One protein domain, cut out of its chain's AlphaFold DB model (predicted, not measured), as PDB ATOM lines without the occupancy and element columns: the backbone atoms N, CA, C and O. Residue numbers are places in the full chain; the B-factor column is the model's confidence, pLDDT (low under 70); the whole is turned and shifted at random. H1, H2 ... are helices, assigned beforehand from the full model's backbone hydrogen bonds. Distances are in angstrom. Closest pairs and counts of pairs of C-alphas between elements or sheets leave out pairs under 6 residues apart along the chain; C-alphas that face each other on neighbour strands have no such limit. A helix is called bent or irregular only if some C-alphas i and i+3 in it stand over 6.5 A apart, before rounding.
ATOM      1  N   LEU A 668     100.425 128.182 140.407       85.62
ATOM      2  CA  LEU A 668     100.232 127.102 141.377       85.62
ATOM      3  C   LEU A 668     101.324 127.090 142.458       85.62
ATOM      4  O   LEU A 668     101.028 126.867 143.633       85.62
ATOM      5  N   LYS A 669     102.580 127.362 142.085       84.00
ATOM      6  CA  LYS A 669     103.706 127.474 143.025       84.00
ATOM      7  C   LYS A 669     103.485 128.576 144.055       84.00
ATOM      8  O   LYS A 669     103.694 128.338 145.246       84.00
ATOM      9  N   HIS A 670     103.056 129.751 143.608       82.50
ATOM     10  CA  HIS A 670     102.779 130.889 144.485       82.50
ATOM     11  C   HIS A 670     101.530 130.646 145.350       82.50
ATOM     12  O   HIS A 670     101.576 130.846 146.566       82.50
ATOM     13  N   LEU A 671     100.464 130.086 144.768       83.75
ATOM     14  CA  LEU A 671      99.224 129.753 145.474       83.75
ATOM     15  C   LEU A 671      99.463 128.734 146.598       83.75
ATOM     16  O   LEU A 671      99.091 128.995 147.739       83.75
ATOM     17  N   ILE A 672     100.143 127.609 146.326       83.12
ATOM     18  CA  ILE A 672     100.450 126.597 147.357       83.12
ATOM     19  C   ILE A 672     101.296 127.207 148.484       83.12
ATOM     20  O   ILE A 672     101.060 126.911 149.655       83.12
ATOM     21  N   ARG A 673     102.263 128.078 148.158       82.31
ATOM     22  CA  ARG A 673     103.114 128.743 149.158       82.31
ATOM     23  C   ARG A 673     102.291 129.595 150.125       82.31
ATOM     24  O   ARG A 673     102.470 129.461 151.334       82.31
ATOM     25  N   VAL A 674     101.422 130.465 149.611       80.06
ATOM     26  CA  VAL A 674     100.609 131.363 150.449       80.06
ATOM     27  C   VAL A 674      99.513 130.600 151.182       80.06
ATOM     28  O   VAL A 674      99.322 130.821 152.372       80.06
ATOM     29  N   TYR A 675      98.863 129.642 150.518       79.94
ATOM     30  CA  TYR A 675      97.831 128.808 151.128       79.94
ATOM     31  C   TYR A 675      98.355 128.074 152.370       79.94
ATOM     32  O   TYR A 675      97.732 128.125 153.425       79.94
ATOM     33  N   LEU A 676      99.551 127.478 152.290       75.06
ATOM     34  CA  LEU A 676     100.180 126.830 153.444       75.06
ATOM     35  C   LEU A 676     100.582 127.833 154.535       75.06
ATOM     36  O   LEU A 676     100.345 127.560 155.707       75.06
ATOM     37  N   LYS A 677     101.147 128.995 154.176       77.31
ATOM     38  CA  LYS A 677     101.490 130.047 155.151       77.31
ATOM     39  C   LYS A 677     100.258 130.560 155.910       77.31
ATOM     40  O   LYS A 677     100.336 130.750 157.117       77.31
ATOM     41  N   ASN A 678      99.132 130.764 155.231       72.94
ATOM     42  CA  ASN A 678      97.921 131.303 155.852       72.94
ATOM     43  C   ASN A 678      97.218 130.272 156.738       72.94
ATOM     44  O   ASN A 678      96.860 130.598 157.865       72.94
ATOM     45  N   VAL A 679      97.136 129.011 156.299       66.62
ATOM     46  CA  VAL A 679      96.630 127.907 157.138       66.62
ATOM     47  C   VAL A 679      97.466 127.754 158.415       66.62
ATOM     48  O   VAL A 679      96.923 127.462 159.474       66.62
ATOM     49  N   MET A 680      98.776 128.010 158.347       60.56
ATOM     50  CA  MET A 680      99.643 128.025 159.528       60.56
ATOM     51  C   MET A 680      99.442 129.229 160.450       60.56
ATOM     52  O   MET A 680      99.864 129.160 161.599       60.56
ATOM     53  N   ASN A 681      98.904 130.346 159.960       64.00
ATOM     54  CA  ASN A 681      98.735 131.562 160.757       64.00
ATOM     55  C   ASN A 681      97.394 131.573 161.508       64.00
ATOM     56  O   ASN A 681      97.308 132.207 162.557       64.00
ATOM     57  N   GLU A 682      96.388 130.817 161.049       58.69
ATOM     58  CA  GLU A 682      95.087 130.608 161.716       58.69
ATOM     59  C   GLU A 682      95.183 129.699 162.970       58.69
ATOM     60  O   GLU A 682      94.349 128.823 163.204       58.69
ATOM     61  N   ASN A 683      96.213 129.900 163.805       52.75
ATOM     62  CA  ASN A 683      96.509 129.111 165.007       52.75
ATOM     63  C   ASN A 683      95.540 129.395 166.172       52.75
ATOM     64  O   ASN A 683      95.956 129.789 167.264       52.75
ATOM     65  N   ASP A 684      94.256 129.109 165.993       53.62
ATOM     66  CA  ASP A 684      93.400 128.785 167.128       53.62
ATOM     67  C   ASP A 684      93.796 127.386 167.612       53.62
ATOM     68  O   ASP A 684      93.725 126.423 166.852       53.62
ATOM     69  N   LYS A 685      94.190 127.231 168.882       57.12
ATOM     70  CA  LYS A 685      94.517 125.931 169.514       57.12
ATOM     71  C   LYS A 685      93.277 125.041 169.732       57.12
ATOM     72  O   LYS A 685      93.175 124.341 170.737       57.12
ATOM     73  N   LYS A 686      92.285 125.110 168.843       61.78
ATOM     74  CA  LYS A 686      91.062 124.309 168.897       61.78
ATOM     75  C   LYS A 686      91.304 122.980 168.182       61.78
ATOM     76  O   LYS A 686      91.977 122.894 167.164       61.78
ATOM     77  N   PHE A 687      90.733 121.903 168.698       60.81
ATOM     78  CA  PHE A 687      90.879 120.577 168.093       60.81
ATOM     79  C   PHE A 687      90.344 120.512 166.646       60.81
ATOM     80  O   PHE A 687      90.891 119.823 165.781       60.81
ATOM     81  N   GLU A 688      89.295 121.283 166.354       63.44
ATOM     82  CA  GLU A 688      88.696 121.362 165.023       63.44
ATOM     83  C   GLU A 688      89.580 122.073 163.992       63.44
ATOM     84  O   GLU A 688      89.579 121.662 162.832       63.44
ATOM     85  N   SER A 689      90.357 123.092 164.377       66.06
ATOM     86  CA  SER A 689      91.298 123.765 163.466       66.06
ATOM     87  C   SER A 689      92.465 122.844 163.105       66.06
ATOM     88  O   SER A 689      92.816 122.763 161.933       66.06
ATOM     89  N   ILE A 690      92.963 122.036 164.050       67.50
ATOM     90  CA  ILE A 690      93.989 121.007 163.784       67.50
ATOM     91  C   ILE A 690      93.469 119.954 162.790       67.50
ATOM     92  O   ILE A 690      94.157 119.587 161.833       67.50
ATOM     93  N   ARG A 691      92.226 119.477 162.963       69.56
ATOM     94  CA  ARG A 691      91.597 118.542 162.009       69.56
ATOM     95  C   ARG A 691      91.377 119.178 160.633       69.56
ATOM     96  O   ARG A 691      91.554 118.494 159.624       69.56
ATOM     97  N   LYS A 692      90.994 120.459 160.574       73.12
ATOM     98  CA  LYS A 692      90.856 121.213 159.317       73.12
ATOM     99  C   LYS A 692      92.209 121.361 158.614       73.12
ATOM    100  O   LYS A 692      92.297 121.008 157.441       73.12
ATOM    101  N   GLU A 693      93.266 121.745 159.328       76.62
ATOM    102  CA  GLU A 693      94.635 121.844 158.801       76.62
ATOM    103  C   GLU A 693      95.125 120.495 158.243       76.62
ATOM    104  O   GLU A 693      95.604 120.429 157.111       76.62
ATOM    105  N   LEU A 694      94.923 119.385 158.965       73.62
ATOM    106  CA  LEU A 694      95.301 118.046 158.490       73.62
ATOM    107  C   LEU A 694      94.531 117.607 157.235       73.62
ATOM    108  O   LEU A 694      95.106 116.981 156.342       73.62
ATOM    109  N   ARG A 695      93.234 117.926 157.138       76.88
ATOM    110  CA  ARG A 695      92.434 117.654 155.929       76.88
ATOM    111  C   ARG A 695      92.940 118.462 154.740       76.88
ATOM    112  O   ARG A 695      93.093 117.910 153.653       76.88
ATOM    113  N   ILE A 696      93.247 119.736 154.961       77.44
ATOM    114  CA  ILE A 696      93.801 120.628 153.946       77.44
ATOM    115  C   ILE A 696      95.153 120.099 153.445       77.44
ATOM    116  O   ILE A 696      95.335 119.921 152.239       77.44
ATOM    117  N   LEU A 697      96.071 119.757 154.354       78.19
ATOM    118  CA  LEU A 697      97.381 119.195 154.015       78.19
ATOM    119  C   LEU A 697      97.263 117.886 153.222       78.19
ATOM    120  O   LEU A 697      97.992 117.695 152.249       78.19
ATOM    121  N   ASN A 698      96.333 117.003 153.592       80.50
ATOM    122  CA  ASN A 698      96.083 115.763 152.855       80.50
ATOM    123  C   ASN A 698      95.520 116.018 151.450       80.50
ATOM    124  O   ASN A 698      95.965 115.376 150.499       80.50
ATOM    125  N   ASN A 699      94.594 116.964 151.289       81.75
ATOM    126  CA  ASN A 699      94.036 117.309 149.979       81.75
ATOM    127  C   ASN A 699      95.107 117.893 149.047       81.75
ATOM    128  O   ASN A 699      95.224 117.462 147.899       81.75
ATOM    129  N   VAL A 700      95.955 118.792 149.556       82.25
ATOM    130  CA  VAL A 700      97.105 119.309 148.794       82.25
ATOM    131  C   VAL A 700      98.096 118.182 148.479       82.25
ATOM    132  O   VAL A 700      98.604 118.112 147.360       82.25
ATOM    133  N   ALA A 701      98.326 117.242 149.403       80.50
ATOM    134  CA  ALA A 701      99.188 116.087 149.147       80.50
ATOM    135  C   ALA A 701      98.654 115.193 148.017       80.50
ATOM    136  O   ALA A 701      99.442 114.698 147.211       80.50
ATOM    137  N   VAL A 702      97.336 114.989 147.935       82.56
ATOM    138  CA  VAL A 702      96.702 114.258 146.828       82.56
ATOM    139  C   VAL A 702      96.894 115.008 145.506       82.56
ATOM    140  O   VAL A 702      97.337 114.388 144.541       82.56
ATOM    141  N   ALA A 703      96.680 116.326 145.482       81.88
ATOM    142  CA  ALA A 703      96.865 117.157 144.290       81.88
ATOM    143  C   ALA A 703      98.322 117.155 143.777       81.88
ATOM    144  O   ALA A 703      98.582 116.948 142.588       81.88
ATOM    145  N   VAL A 704      99.300 117.308 144.681       83.38
ATOM    146  CA  VAL A 704     100.734 117.240 144.344       83.38
ATOM    147  C   VAL A 704     101.117 115.839 143.861       83.38
ATOM    148  O   VAL A 704     101.893 115.703 142.916       83.38
ATOM    149  N   LYS A 705     100.555 114.779 144.458       81.62
ATOM    150  CA  LYS A 705     100.760 113.407 143.974       81.62
ATOM    151  C   LYS A 705     100.244 113.222 142.554       81.62
ATOM    152  O   LYS A 705     100.988 112.684 141.739       81.62
ATOM    153  N   SER A 706      99.018 113.650 142.253       82.06
ATOM    154  CA  SER A 706      98.467 113.559 140.894       82.06
ATOM    155  C   SER A 706      99.325 114.321 139.888       82.06
ATOM    156  O   SER A 706      99.670 113.750 138.858       82.06
ATOM    157  N   LEU A 707      99.782 115.531 140.234       83.00
ATOM    158  CA  LEU A 707     100.677 116.323 139.388       83.00
ATOM    159  C   LEU A 707     101.980 115.567 139.079       83.00
ATOM    160  O   LEU A 707     102.389 115.461 137.925       83.00
ATOM    161  N   LEU A 708     102.616 114.966 140.091       80.25
ATOM    162  CA  LEU A 708     103.847 114.192 139.892       80.25
ATOM    163  C   LEU A 708     103.632 112.898 139.087       80.25
ATOM    164  O   LEU A 708     104.560 112.438 138.420       80.25
ATOM    165  N   TYR A 709     102.440 112.295 139.138       80.56
ATOM    166  CA  TYR A 709     102.126 111.119 138.323       80.56
ATOM    167  C   TYR A 709     102.043 111.458 136.834       80.56
ATOM    168  O   TYR A 709     102.560 110.684 136.026       80.56
ATOM    169  N   THR A 710     101.437 112.597 136.491       71.94
ATOM    170  CA  THR A 710     101.131 113.004 135.112       71.94
ATOM    171  C   THR A 710     102.265 113.753 134.418       71.94
ATOM    172  O   THR A 710     102.335 113.746 133.196       71.94
ATOM    173  N   CYS A 711     103.203 114.342 135.162       69.12
ATOM    174  CA  CYS A 711     104.353 115.065 134.607       69.12
ATOM    175  C   CYS A 711     105.512 114.166 134.119       69.12
ATOM    176  O   CYS A 711     106.643 114.631 133.984       69.12
ATOM    177  N   GLU A 712     105.249 112.893 133.809       68.62
ATOM    178  CA  GLU A 712     106.211 111.975 133.179       68.62
ATOM    179  C   GLU A 712     106.942 112.554 131.955       68.62
ATOM    180  O   GLU A 712     108.161 112.414 131.872       68.62
ATOM    181  N   PRO A 713     106.293 113.280 131.039       68.56
ATOM    182  CA  PRO A 713     106.989 113.802 129.871       68.56
ATOM    183  C   PRO A 713     107.916 114.999 130.153       68.56
ATOM    184  O   PRO A 713     108.817 115.257 129.354       68.56
ATOM    185  N   LEU A 714     107.824 115.655 131.319       70.44
ATOM    186  CA  LEU A 714     108.839 116.624 131.769       70.44
ATOM    187  C   LEU A 714     110.176 115.948 132.145       70.44
ATOM    188  O   LEU A 714     111.183 116.632 132.330       70.44
ATOM    189  N   SER A 715     110.231 114.612 132.221       66.38
ATOM    190  CA  SER A 715     111.478 113.851 132.404       66.38
ATOM    191  C   SER A 715     112.284 113.665 131.107       66.38
ATOM    192  O   SER A 715     113.474 113.328 131.166       66.38
ATOM    193  N   LYS A 716     111.672 113.916 129.935       74.50
ATOM    194  CA  LYS A 716     112.335 113.804 128.625       74.50
ATOM    195  C   LYS A 716     113.518 114.765 128.538       74.50
ATOM    196  O   LYS A 716     113.464 115.862 129.092       74.50
ATOM    197  N   ALA A 717     114.579 114.323 127.860       61.78
ATOM    198  CA  ALA A 717     115.783 115.116 127.626       61.78
ATOM    199  C   ALA A 717     115.532 116.232 126.598       61.78
ATOM    200  O   ALA A 717     114.581 116.172 125.828       61.78
ATOM    201  N   PHE A 718     116.392 117.252 126.596       67.94
ATOM    202  CA  PHE A 718     116.303 118.354 125.643       67.94
ATOM    203  C   PHE A 718     116.784 117.898 124.262       67.94
ATOM    204  O   PHE A 718     117.973 117.617 124.086       67.94
ATOM    205  N   ASP A 719     115.877 117.864 123.287       58.25
ATOM    206  CA  ASP A 719     116.175 117.531 121.894       58.25
ATOM    207  C   ASP A 719     116.730 118.764 121.157       58.25
ATOM    208  O   ASP A 719     116.090 119.384 120.313       58.25
ATOM    209  N   GLY A 720     117.952 119.166 121.516       56.19
ATOM    210  CA  GLY A 720     118.635 120.327 120.927       56.19
ATOM    211  C   GLY A 720     119.350 120.055 119.594       56.19
ATOM    212  O   GLY A 720     120.025 120.940 119.071       56.19
ATOM    213  N   SER A 721     119.267 118.839 119.044       45.22
ATOM    214  CA  SER A 721     120.154 118.367 117.968       45.22
ATOM    215  C   SER A 721     119.791 118.817 116.549       45.22
ATOM    216  O   SER A 721     120.570 118.559 115.639       45.22
ATOM    217  N   GLU A 757     117.020 130.671 122.951       59.97
ATOM    218  CA  GLU A 757     116.753 131.117 124.322       59.97
ATOM    219  C   GLU A 757     115.275 130.963 124.727       59.97
ATOM    220  O   GLU A 757     114.996 130.404 125.787       59.97
ATOM    221  N   ASP A 758     114.314 131.330 123.874       60.81
ATOM    222  CA  ASP A 758     112.877 131.135 124.150       60.81
ATOM    223  C   ASP A 758     112.507 129.647 124.251       60.81
ATOM    224  O   ASP A 758     111.700 129.227 125.080       60.81
ATOM    225  N   LYS A 759     113.112 128.796 123.415       65.94
ATOM    226  CA  LYS A 759     112.890 127.341 123.481       65.94
ATOM    227  C   LYS A 759     113.556 126.719 124.708       65.94
ATOM    228  O   LYS A 759     113.006 125.792 125.302       65.94
ATOM    229  N   MET A 760     114.716 127.237 125.103       67.50
ATOM    230  CA  MET A 760     115.436 126.790 126.290       67.50
ATOM    231  C   MET A 760     114.696 127.179 127.574       67.50
ATOM    232  O   MET A 760     114.505 126.334 128.444       67.50
ATOM    233  N   THR A 761     114.205 128.414 127.674       67.25
ATOM    234  CA  THR A 761     113.404 128.893 128.815       67.25
ATOM    235  C   THR A 761     112.077 128.142 128.940       67.25
ATOM    236  O   THR A 761     111.720 127.712 130.038       67.25
ATOM    237  N   ASN A 762     111.398 127.868 127.822       69.81
ATOM    238  CA  ASN A 762     110.199 127.025 127.799       69.81
ATOM    239  C   ASN A 762     110.468 125.577 128.243       69.81
ATOM    240  O   ASN A 762     109.575 124.929 128.788       69.81
ATOM    241  N   TYR A 763     111.692 125.072 128.064       74.00
ATOM    242  CA  TYR A 763     112.091 123.755 128.554       74.00
ATOM    243  C   TYR A 763     112.503 123.774 130.038       74.00
ATOM    244  O   TYR A 763     112.155 122.860 130.794       74.00
ATOM    245  N   THR A 764     113.256 124.778 130.486       73.19
ATOM    246  CA  THR A 764     113.825 124.826 131.845       73.19
ATOM    247  C   THR A 764     112.801 125.269 132.890       73.19
ATOM    248  O   THR A 764     112.697 124.634 133.942       73.19
ATOM    249  N   SER A 765     111.995 126.288 132.585       76.81
ATOM    250  CA  SER A 765     111.012 126.890 133.495       76.81
ATOM    251  C   SER A 765     110.012 125.892 134.113       76.81
ATOM    252  O   SER A 765     109.945 125.822 135.347       76.81
ATOM    253  N   PRO A 766     109.283 125.047 133.348       78.56
ATOM    254  CA  PRO A 766     108.319 124.115 133.940       78.56
ATOM    255  C   PRO A 766     108.965 123.128 134.906       78.56
ATOM    256  O   PRO A 766     108.440 122.835 135.978       78.56
ATOM    257  N   ARG A 767     110.143 122.622 134.541       83.81
ATOM    258  CA  ARG A 767     110.866 121.625 135.332       83.81
ATOM    259  C   ARG A 767     111.331 122.219 136.656       83.81
ATOM    260  O   ARG A 767     111.158 121.591 137.698       83.81
ATOM    261  N   VAL A 768     111.875 123.435 136.627       81.06
ATOM    262  CA  VAL A 768     112.323 124.149 137.830       81.06
ATOM    263  C   VAL A 768     111.142 124.473 138.750       81.06
ATOM    264  O   VAL A 768     111.226 124.232 139.955       81.06
ATOM    265  N   ASN A 769     110.014 124.938 138.205       81.31
ATOM    266  CA  ASN A 769     108.829 125.266 139.002       81.31
ATOM    267  C   ASN A 769     108.171 124.026 139.629       81.31
ATOM    268  O   ASN A 769     107.819 124.060 140.809       81.31
ATOM    269  N   LEU A 770     108.100 122.903 138.905       84.38
ATOM    270  CA  LEU A 770     107.634 121.624 139.454       84.38
ATOM    271  C   LEU A 770     108.534 121.146 140.598       84.38
ATOM    272  O   LEU A 770     108.039 120.756 141.657       84.38
ATOM    273  N   ILE A 771     109.858 121.206 140.407       83.56
ATOM    274  CA  ILE A 771     110.835 120.850 141.444       83.56
ATOM    275  C   ILE A 771     110.655 121.742 142.672       83.56
ATOM    276  O   ILE A 771     110.708 121.252 143.796       83.56
ATOM    277  N   SER A 772     110.405 123.033 142.475       83.31
ATOM    278  CA  SER A 772     110.178 123.989 143.557       83.31
ATOM    279  C   SER A 772     108.935 123.657 144.388       83.31
ATOM    280  O   SER A 772     109.026 123.554 145.613       83.31
ATOM    281  N   ILE A 773     107.792 123.417 143.730       82.56
ATOM    282  CA  ILE A 773     106.535 123.025 144.390       82.56
ATOM    283  C   ILE A 773     106.747 121.751 145.200       82.56
ATOM    284  O   ILE A 773     106.458 121.701 146.397       82.56
ATOM    285  N   ALA A 774     107.284 120.721 144.548       82.69
ATOM    286  CA  ALA A 774     107.434 119.422 145.166       82.69
ATOM    287  C   ALA A 774     108.483 119.446 146.286       82.69
ATOM    288  O   ALA A 774     108.218 118.933 147.362       82.69
ATOM    289  N   SER A 775     109.641 120.081 146.101       78.81
ATOM    290  CA  SER A 775     110.675 120.150 147.146       78.81
ATOM    291  C   SER A 775     110.179 120.874 148.401       78.81
ATOM    292  O   SER A 775     110.335 120.336 149.498       78.81
ATOM    293  N   ARG A 776     109.509 122.026 148.263       77.50
ATOM    294  CA  ARG A 776     108.936 122.776 149.395       77.50
ATOM    295  C   ARG A 776     107.816 122.003 150.089       77.50
ATOM    296  O   ARG A 776     107.820 121.881 151.309       77.50
ATOM    297  N   PHE A 777     106.887 121.423 149.331       79.88
ATOM    298  CA  PHE A 777     105.795 120.651 149.921       79.88
ATOM    299  C   PHE A 777     106.297 119.379 150.619       79.88
ATOM    300  O   PHE A 777     105.923 119.102 151.753       79.88
ATOM    301  N   LEU A 778     107.183 118.617 149.972       75.81
ATOM    302  CA  LEU A 778     107.662 117.326 150.471       75.81
ATOM    303  C   LEU A 778     108.619 117.436 151.663       75.81
ATOM    304  O   LEU A 778     108.752 116.478 152.419       75.81
ATOM    305  N   THR A 779     109.302 118.567 151.821       75.25
ATOM    306  CA  THR A 779     110.121 118.856 153.012       75.25
ATOM    307  C   THR A 779     109.256 119.227 154.205       75.25
ATOM    308  O   THR A 779     109.482 118.738 155.310       75.25
ATOM    309  N   TYR A 780     108.248 120.065 153.966       75.38
ATOM    310  CA  TYR A 780     107.393 120.627 154.999       75.38
ATOM    311  C   TYR A 780     106.320 119.648 155.495       75.38
ATOM    312  O   TYR A 780     106.177 119.443 156.699       75.38
ATOM    313  N   TYR A 781     105.595 119.006 154.575       76.12
ATOM    314  CA  TYR A 781     104.473 118.113 154.872       76.12
ATOM    315  C   TYR A 781     104.787 117.049 155.944       76.12
ATOM    316  O   TYR A 781     104.054 116.987 156.933       76.12
ATOM    317  N   PRO A 782     105.868 116.244 155.844       73.19
ATOM    318  CA  PRO A 782     106.154 115.232 156.859       73.19
ATOM    319  C   PRO A 782     106.513 115.842 158.221       73.19
ATOM    320  O   PRO A 782     106.124 115.291 159.245       73.19
ATOM    321  N   GLN A 783     107.209 116.986 158.258       73.38
ATOM    322  CA  GLN A 783     107.583 117.648 159.513       73.38
ATOM    323  C   GLN A 783     106.361 118.228 160.230       73.38
ATOM    324  O   GLN A 783     106.205 118.038 161.435       73.38
ATOM    325  N   ARG A 784     105.465 118.893 159.491       73.38
ATOM    326  CA  ARG A 784     104.251 119.487 160.058       73.38
ATOM    327  C   ARG A 784     103.251 118.427 160.508       73.38
ATOM    328  O   ARG A 784     102.679 118.567 161.581       73.38
ATOM    329  N   VAL A 785     103.076 117.345 159.748       71.44
ATOM    330  CA  VAL A 785     102.196 116.236 160.156       71.44
ATOM    331  C   VAL A 785     102.690 115.596 161.454       71.44
ATOM    332  O   VAL A 785     101.880 115.368 162.346       71.44
ATOM    333  N   LEU A 786     104.004 115.380 161.609       72.44
ATOM    334  CA  LEU A 786     104.577 114.882 162.865       72.44
ATOM    335  C   LEU A 786     104.323 115.843 164.038       72.44
ATOM    336  O   LEU A 786     103.962 115.394 165.122       72.44
ATOM    337  N   GLN A 787     104.451 117.156 163.822       71.06
ATOM    338  CA  GLN A 787     104.136 118.165 164.841       71.06
ATOM    339  C   GLN A 787     102.657 118.136 165.240       71.06
ATOM    340  O   GLN A 787     102.348 118.117 166.426       71.06
ATOM    341  N   LEU A 788     101.743 118.082 164.269       69.12
ATOM    342  CA  LEU A 788     100.299 118.074 164.526       69.12
ATOM    343  C   LEU A 788      99.829 116.765 165.181       69.12
ATOM    344  O   LEU A 788      98.909 116.792 165.990       69.12
ATOM    345  N   GLN A 789     100.479 115.636 164.880       66.56
ATOM    346  CA  GLN A 789     100.228 114.342 165.530       66.56
ATOM    347  C   GLN A 789     100.809 114.253 166.949       66.56
ATOM    348  O   GLN A 789     100.329 113.459 167.751       66.56
ATOM    349  N   SER A 790     101.836 115.048 167.265       61.72
ATOM    350  CA  SER A 790     102.468 115.076 168.594       61.72
ATOM    351  C   SER A 790     101.689 115.877 169.643       61.72
ATOM    352  O   SER A 790     102.039 115.834 170.821       61.72
ATOM    353  N   ILE A 791     100.637 116.599 169.238       63.84
ATOM    354  CA  ILE A 791      99.764 117.347 170.146       63.84
ATOM    355  C   ILE A 791      98.750 116.355 170.742       63.84
ATOM    356  O   ILE A 791      97.935 115.816 169.992       63.84
ATOM    357  N   PRO A 792      98.777 116.090 172.063       53.22
ATOM    358  CA  PRO A 792      97.858 115.147 172.682       53.22
ATOM    359  C   PRO A 792      96.436 115.710 172.650       53.22
ATOM    360  O   PRO A 792      96.183 116.834 173.084       53.22
ATOM    361  N   THR A 793      95.501 114.923 172.133       52.94
ATOM    362  CA  THR A 793      94.074 115.247 172.117       52.94
ATOM    363  C   THR A 793      93.345 114.211 172.956       52.94
ATOM    364  O   THR A 793      93.604 113.022 172.797       52.94
ATOM    365  N   ASN A 794      92.465 114.659 173.856       47.50
ATOM    366  CA  ASN A 794      91.839 113.826 174.894       47.50
ATOM    367  C   ASN A 794      90.962 112.672 174.367       47.50
ATOM    368  O   ASN A 794      90.617 111.790 175.147       47.50
ATOM    369  N   ASP A 795      90.664 112.633 173.067       43.75
ATOM    370  CA  ASP A 795      89.972 111.516 172.427       43.75
ATOM    371  C   ASP A 795      90.971 110.644 171.656       43.75
ATOM    372  O   ASP A 795      91.578 111.074 170.670       43.75
ATOM    373  N   GLY A 796      91.133 109.403 172.117       50.38
ATOM    374  CA  GLY A 796      92.112 108.415 171.656       50.38
ATOM    375  C   GLY A 796      91.928 107.840 170.246       50.38
ATOM    376  O   GLY A 796      92.394 106.734 170.012       50.38
ATOM    377  N   ASP A 797      91.317 108.552 169.297       45.34
ATOM    378  CA  ASP A 797      91.060 108.031 167.944       45.34
ATOM    379  C   ASP A 797      91.423 109.027 166.840       45.34
ATOM    380  O   ASP A 797      90.583 109.606 166.144       45.34
ATOM    381  N   ILE A 798      92.725 109.199 166.621       46.72
ATOM    382  CA  ILE A 798      93.220 109.778 165.375       46.72
ATOM    383  C   ILE A 798      94.324 108.900 164.791       46.72
ATOM    384  O   ILE A 798      95.495 109.268 164.713       46.72
ATOM    385  N   SER A 799      93.933 107.746 164.256       47.47
ATOM    386  CA  SER A 799      94.711 107.089 163.207       47.47
ATOM    387  C   SER A 799      94.552 107.858 161.879       47.47
ATOM    388  O   SER A 799      94.004 107.334 160.905       47.47
ATOM    389  N   PHE A 800      94.986 109.126 161.807       49.81
ATOM    390  CA  PHE A 800      95.091 109.818 160.514       49.81
ATOM    391  C   PHE A 800      96.234 109.169 159.731       49.81
ATOM    392  O   PHE A 800      97.412 109.371 160.029       49.81
ATOM    393  N   LYS A 801      95.889 108.373 158.714       52.50
ATOM    394  CA  LYS A 801      96.867 107.806 157.780       52.50
ATOM    395  C   LYS A 801      97.458 108.940 156.950       52.50
ATOM    396  O   LYS A 801      96.839 109.396 155.993       52.50
ATOM    397  N   ALA A 802      98.657 109.391 157.317       56.44
ATOM    398  CA  ALA A 802      99.418 110.328 156.506       56.44
ATOM    399  C   ALA A 802      99.528 109.784 155.074       56.44
ATOM    400  O   ALA A 802      99.902 108.629 154.853       56.44
ATOM    401  N   VAL A 803      99.186 110.619 154.096       57.69
ATOM    402  CA  VAL A 803      99.227 110.293 152.669       57.69
ATOM    403  C   VAL A 803     100.686 110.002 152.263       57.69
ATOM    404  O   VAL A 803     101.440 110.897 151.896       57.69
ATOM    405  N   TYR A 804     101.106 108.731 152.342       61.66
ATOM    406  CA  TYR A 804     102.495 108.309 152.107       61.66
ATOM    407  C   TYR A 804     102.884 108.478 150.642       61.66
ATOM    408  O   TYR A 804     102.178 107.994 149.754       61.66
ATOM    409  N   ILE A 805     103.995 109.152 150.366       66.00
ATOM    410  CA  ILE A 805     104.436 109.415 148.995       66.00
ATOM    411  C   ILE A 805     105.235 108.200 148.512       66.00
ATOM    412  O   ILE A 805     106.248 107.849 149.116       66.00
ATOM    413  N   PRO A 806     104.753 107.476 147.483       69.56
ATOM    414  CA  PRO A 806     105.393 106.242 147.055       69.56
ATOM    415  C   PRO A 806     106.786 106.509 146.480       69.56
ATOM    416  O   PRO A 806     107.036 107.523 145.828       69.56
ATOM    417  N   THR A 807     107.682 105.533 146.646       71.00
ATOM    418  CA  THR A 807     109.074 105.576 146.158       71.00
ATOM    419  C   THR A 807     109.176 105.861 144.656       71.00
ATOM    420  O   THR A 807     110.124 106.506 144.219       71.00
ATOM    421  N   ARG A 808     108.167 105.462 143.867       73.94
ATOM    422  CA  ARG A 808     108.066 105.763 142.429       73.94
ATOM    423  C   ARG A 808     108.006 107.266 142.126       73.94
ATOM    424  O   ARG A 808     108.611 107.697 141.154       73.94
ATOM    425  N   LEU A 809     107.333 108.073 142.950       74.44
ATOM    426  CA  LEU A 809     107.245 109.524 142.721       74.44
ATOM    427  C   LEU A 809     108.561 110.234 143.047       74.44
ATOM    428  O   LEU A 809     108.958 111.150 142.333       74.44
ATOM    429  N   HIS A 810     109.278 109.760 144.070       77.62
ATOM    430  CA  HIS A 810     110.629 110.238 144.361       77.62
ATOM    431  C   HIS A 810     111.600 109.945 143.200       77.62
ATOM    432  O   HIS A 810     112.415 110.802 142.863       77.62
ATOM    433  N   MET A 811     111.479 108.776 142.552       79.19
ATOM    434  CA  MET A 811     112.235 108.436 141.334       79.19
ATOM    435  C   MET A 811     111.878 109.357 140.157       79.19
ATOM    436  O   MET A 811     112.782 109.911 139.538       79.19
ATOM    437  N   LYS A 812     110.584 109.578 139.882       78.12
ATOM    438  CA  LYS A 812     110.127 110.462 138.790       78.12
ATOM    439  C   LYS A 812     110.649 111.891 138.945       78.12
ATOM    440  O   LYS A 812     111.175 112.483 138.008       78.12
ATOM    441  N   LEU A 813     110.554 112.441 140.152       80.62
ATOM    442  CA  LEU A 813     111.050 113.783 140.438       80.62
ATOM    443  C   LEU A 813     112.571 113.867 140.228       80.62
ATOM    444  O   LEU A 813     113.076 114.841 139.669       80.62
ATOM    445  N   TYR A 814     113.300 112.814 140.598       81.44
ATOM    446  CA  TYR A 814     114.723 112.718 140.311       81.44
ATOM    447  C   TYR A 814     115.042 112.675 138.803       81.44
ATOM    448  O   TYR A 814     116.007 113.304 138.373       81.44
ATOM    449  N   GLU A 815     114.244 111.994 137.979       80.94
ATOM    450  CA  GLU A 815     114.421 111.981 136.517       80.94
ATOM    451  C   GLU A 815     114.259 113.380 135.897       80.94
ATOM    452  O   GLU A 815     115.031 113.763 135.013       80.94
ATOM    453  N   VAL A 816     113.339 114.195 136.424       81.81
ATOM    454  CA  VAL A 816     113.203 115.610 136.036       81.81
ATOM    455  C   VAL A 816     114.450 116.408 136.436       81.81
ATOM    456  O   VAL A 816     115.018 117.114 135.601       81.81
ATOM    457  N   VAL A 817     114.951 116.246 137.667       82.62
ATOM    458  CA  VAL A 817     116.210 116.876 138.121       82.62
ATOM    459  C   VAL A 817     117.388 116.444 137.241       82.62
ATOM    460  O   VAL A 817     118.221 117.265 136.861       82.62
ATOM    461  N   LEU A 818     117.448 115.168 136.852       80.88
ATOM    462  CA  LEU A 818     118.452 114.638 135.931       80.88
ATOM    463  C   LEU A 818     118.418 115.311 134.563       80.88
ATOM    464  O   LEU A 818     119.480 115.532 133.976       80.88
ATOM    465  N   SER A 819     117.226 115.603 134.040       80.81
ATOM    466  CA  SER A 819     117.071 116.295 132.761       80.81
ATOM    467  C   SER A 819     117.688 117.703 132.805       80.81
ATOM    468  O   SER A 819     118.381 118.087 131.866       80.81
ATOM    469  N   LEU A 820     117.567 118.415 133.934       79.25
ATOM    470  CA  LEU A 820     118.190 119.726 134.159       79.25
ATOM    471  C   LEU A 820     119.697 119.624 134.434       79.25
ATOM    472  O   LEU A 820     120.484 120.352 133.835       79.25
ATOM    473  N   LEU A 821     120.141 118.647 135.235       78.38
ATOM    474  CA  LEU A 821     121.569 118.357 135.452       78.38
ATOM    475  C   LEU A 821     122.310 118.013 134.144       78.38
ATOM    476  O   LEU A 821     123.543 118.055 134.084       78.38
ATOM    477  N   LYS A 822     121.594 117.608 133.085       79.81
ATOM    478  CA  LYS A 822     122.185 117.419 131.753       79.81
ATOM    479  C   LYS A 822     122.510 118.733 131.044       79.81
ATOM    480  O   LYS A 822     123.456 118.731 130.259       79.81
ATOM    481  N   LEU A 823     121.794 119.808 131.359       74.81
ATOM    482  CA  LEU A 823     121.908 121.118 130.723       74.81
ATOM    483  C   LEU A 823     122.925 122.048 131.393       74.81
ATOM    484  O   LEU A 823     123.487 122.889 130.706       74.81
ATOM    485  N   ILE A 824     123.252 121.837 132.672       71.50
ATOM    486  CA  ILE A 824     124.180 122.686 133.453       71.50
ATOM    487  C   ILE A 824     125.539 122.923 132.767       71.50
ATOM    488  O   ILE A 824     126.130 123.985 132.914       71.50
ATOM    489  N   THR A 825     126.061 121.955 132.003       68.31
ATOM    490  CA  THR A 825     127.346 122.127 131.292       68.31
ATOM    491  C   THR A 825     127.251 122.992 130.031       68.31
ATOM    492  O   THR A 825     128.280 123.285 129.432       68.31
ATOM    493  N   TYR A 826     126.037 123.317 129.591       68.81
ATOM    494  CA  TYR A 826     125.740 124.082 128.378       68.81
ATOM    495  C   TYR A 826     125.043 125.412 128.682       68.81
ATOM    496  O   TYR A 826     125.111 126.314 127.856       68.81
ATOM    497  N   ASP A 827     124.403 125.534 129.846       65.44
ATOM    498  CA  ASP A 827     123.623 126.702 130.239       65.44
ATOM    499  C   ASP A 827     123.824 127.030 131.730       65.44
ATOM    500  O   ASP A 827     123.303 126.334 132.609       65.44
ATOM    501  N   SER A 828     124.586 128.098 132.006       66.62
ATOM    502  CA  SER A 828     124.848 128.600 133.368       66.62
ATOM    503  C   SER A 828     123.566 129.076 134.059       66.62
ATOM    504  O   SER A 828     123.424 128.903 135.271       66.62
ATOM    505  N   SER A 829     122.586 129.578 133.295       65.50
ATOM    506  CA  SER A 829     121.349 130.147 133.847       65.50
ATOM    507  C   SER A 829     120.520 129.108 134.616       65.50
ATOM    508  O   SER A 829     119.888 129.415 135.627       65.50
ATOM    509  N   THR A 830     120.592 127.830 134.219       70.19
ATOM    510  CA  THR A 830     119.911 126.736 134.932       70.19
ATOM    511  C   THR A 830     120.406 126.544 136.365       70.19
ATOM    512  O   THR A 830     119.612 126.192 137.237       70.19
ATOM    513  N   LEU A 831     121.698 126.778 136.613       69.62
ATOM    514  CA  LEU A 831     122.324 126.661 137.931       69.62
ATOM    515  C   LEU A 831     122.069 127.909 138.794       69.62
ATOM    516  O   LEU A 831     122.028 127.817 140.019       69.62
ATOM    517  N   GLU A 832     121.888 129.067 138.158       66.69
ATOM    518  CA  GLU A 832     121.587 130.342 138.821       66.69
ATOM    519  C   GLU A 832     120.168 130.389 139.400       66.69
ATOM    520  O   GLU A 832     119.925 131.099 140.379       66.69
ATOM    521  N   ASN A 833     119.253 129.572 138.871       73.12
ATOM    522  CA  ASN A 833     117.892 129.454 139.384       73.12
ATOM    523  C   ASN A 833     117.865 128.948 140.837       73.12
ATOM    524  O   ASN A 833     118.098 127.769 141.123       73.12
ATOM    525  N   VAL A 834     117.475 129.836 141.756       70.69
ATOM    526  CA  VAL A 834     117.346 129.556 143.197       70.69
ATOM    527  C   VAL A 834     116.469 128.327 143.445       70.69
ATOM    528  O   VAL A 834     116.840 127.440 144.213       70.69
ATOM    529  N   ASP A 835     115.350 128.218 142.731       71.25
ATOM    530  CA  ASP A 835     114.385 127.131 142.877       71.25
ATOM    531  C   ASP A 835     114.939 125.738 142.549       71.25
ATOM    532  O   ASP A 835     114.532 124.751 143.162       71.25
ATOM    533  N   PHE A 836     115.905 125.642 141.632       78.50
ATOM    534  CA  PHE A 836     116.581 124.378 141.346       78.50
ATOM    535  C   PHE A 836     117.502 123.968 142.506       78.50
ATOM    536  O   PHE A 836     117.537 122.804 142.910       78.50
ATOM    537  N   THR A 837     118.207 124.935 143.103       74.38
ATOM    538  CA  THR A 837     119.110 124.684 144.237       74.38
ATOM    539  C   THR A 837     118.375 124.282 145.527       74.38
ATOM    540  O   THR A 837     118.959 123.609 146.385       74.38
ATOM    541  N   LEU A 838     117.079 124.604 145.660       74.12
ATOM    542  CA  LEU A 838     116.232 124.178 146.789       74.12
ATOM    543  C   LEU A 838     116.100 122.656 146.893       74.12
ATOM    544  O   LEU A 838     116.069 122.110 147.998       74.12
ATOM    545  N   TYR A 839     116.091 121.956 145.755       80.25
ATOM    546  CA  TYR A 839     116.049 120.497 145.743       80.25
ATOM    547  C   TYR A 839     117.215 119.888 146.529       80.25
ATOM    548  O   TYR A 839     117.022 118.984 147.341       80.25
ATOM    549  N   PHE A 840     118.426 120.400 146.310       76.94
ATOM    550  CA  PHE A 840     119.640 119.872 146.926       76.94
ATOM    551  C   PHE A 840     119.835 120.378 148.352       76.94
ATOM    552  O   PHE A 840     120.280 119.618 149.206       76.94
ATOM    553  N   SER A 841     119.484 121.636 148.626       77.12
ATOM    554  CA  SER A 841     119.691 122.233 149.947       77.12
ATOM    555  C   SER A 841     118.653 121.795 150.985       77.12
ATOM    556  O   SER A 841     119.018 121.588 152.143       77.12
ATOM    557  N   GLN A 842     117.383 121.639 150.593       73.44
ATOM    558  CA  GLN A 842     116.274 121.385 151.524       73.44
ATOM    559  C   GLN A 842     115.686 119.981 151.383       73.44
ATOM    560  O   GLN A 842     115.520 119.287 152.384       73.44
ATOM    561  N   TYR A 843     115.391 119.537 150.158       77.25
ATOM    562  CA  TYR A 843     114.663 118.284 149.944       77.25
ATOM    563  C   TYR A 843     115.531 117.034 150.049       77.25
ATOM    564  O   TYR A 843     115.192 116.133 150.812       77.25
ATOM    565  N   LEU A 844     116.669 116.993 149.355       74.69
ATOM    566  CA  LEU A 844     117.597 115.861 149.391       74.69
ATOM    567  C   LEU A 844     117.950 115.461 150.850       74.69
ATOM    568  O   LEU A 844     117.798 114.280 151.177       74.69
TER     569      LEU A 844
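Overview. This is residues 668 to 721 and 757 to 844 of the 1088 residues of an uncharacterized protein of Intoshia linei (UniProt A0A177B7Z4). The model is a rod of helices built along the long bent helix H4, with H1 and H2 along one side of it and H5 and H7 on the other side. Past the end of H4b the long stretch of residues 790 to 806, with no named element, runs on outward to a tip at Asn 794, turns there and runs back lengthwise to H5; short H3 packs on H5, and short H6 lies near H4a. The printed part has 142 residues with seven named helices, H1 to H7 in chain order, and no named strand: all helix. It is only just loose, close to compact, with a radius of gyration of the C-alphas of 17.7 A, and spans 63 by 28 by 22 A.

Arrangement. By its hydrogen bonds H4, residues 757 to 789, was assigned as one helix, but it is bent: C-alphas 779 and 782 are 6.6 A apart, and its arms H4a, residues 757 to 779, and H4b, residues 782 to 789, stand at a shallow tilt of 29 degrees. H4a is itself irregular, with C-alphas 763 and 766 6.6 A apart, and has a kink of 25 degrees near residue 764. H7, residues 834 to 844, touches H4a the same way at a shallow tilt of 34.9 degrees, only just short of steep; the closest C-alphas, of Ser 775 and Tyr 843, are 5.2 A apart. H7 is only just irregular, with C-alphas 841 and 844 6.7 A apart. H5, residues 807 to 821, touches residues 764 to 771 of H4a, closest at the C-alphas of Arg 767 and Val 816, 6.5 A. H1, residues 668 to 681, touches H4a with residues 669 to 672 alone, closest at the C-alphas of Lys 669 and Ile 773, 5.4 A. H2, residues 687 to 710, only just touches H4b, with 3 pairs of C-alphas within 8 A, the closest those of Ile 690 and Leu 788, 7.0 A. H1, H2 and H4a make an up-and-down bundle, each running against the one before it. H3, residues 712 to 715, touches H5, closest at the C-alphas of Ser 715 and Val 816, 4.4 A. H6, residues 829 to 832, is close to H4a but not clearly touching, with the C-alphas of Thr 764 and Thr 830 7.1 A apart. Every O i to N i+4 pair is within hydrogen-bond range in H1, H2, H4b and H5, against 17 of 19 in H4a and 4 of 7 in H7; H3 and H6 are too short for such a pair.

Along the chain. From first to last C-alpha, H2 measures 35.4 A, H4a 31.9 A, H5 20.8 A, H1 19.9 A and H7 15.0 A. H1 begins at C-alpha 668 (100.232, 127.102, 141.377), H4a at C-alpha 757 (116.753, 131.117, 124.322), and H7 ends at C-alpha 844 (117.597, 115.861, 149.391).

Size, cuts and confidence. The C-alphas farthest apart, of Ser 721 and Asn 794, are 63.7 A apart. Residues 722 to 756 are not printed, and C-alphas 721 and 757 are 14.6 A apart across this cut. The link from H4 to H5 is long, with 17 residues. The mean pLDDT of the printed part is 71.5, and 54 residues are under 70, among them residues 679 to 691 and 788 to 806.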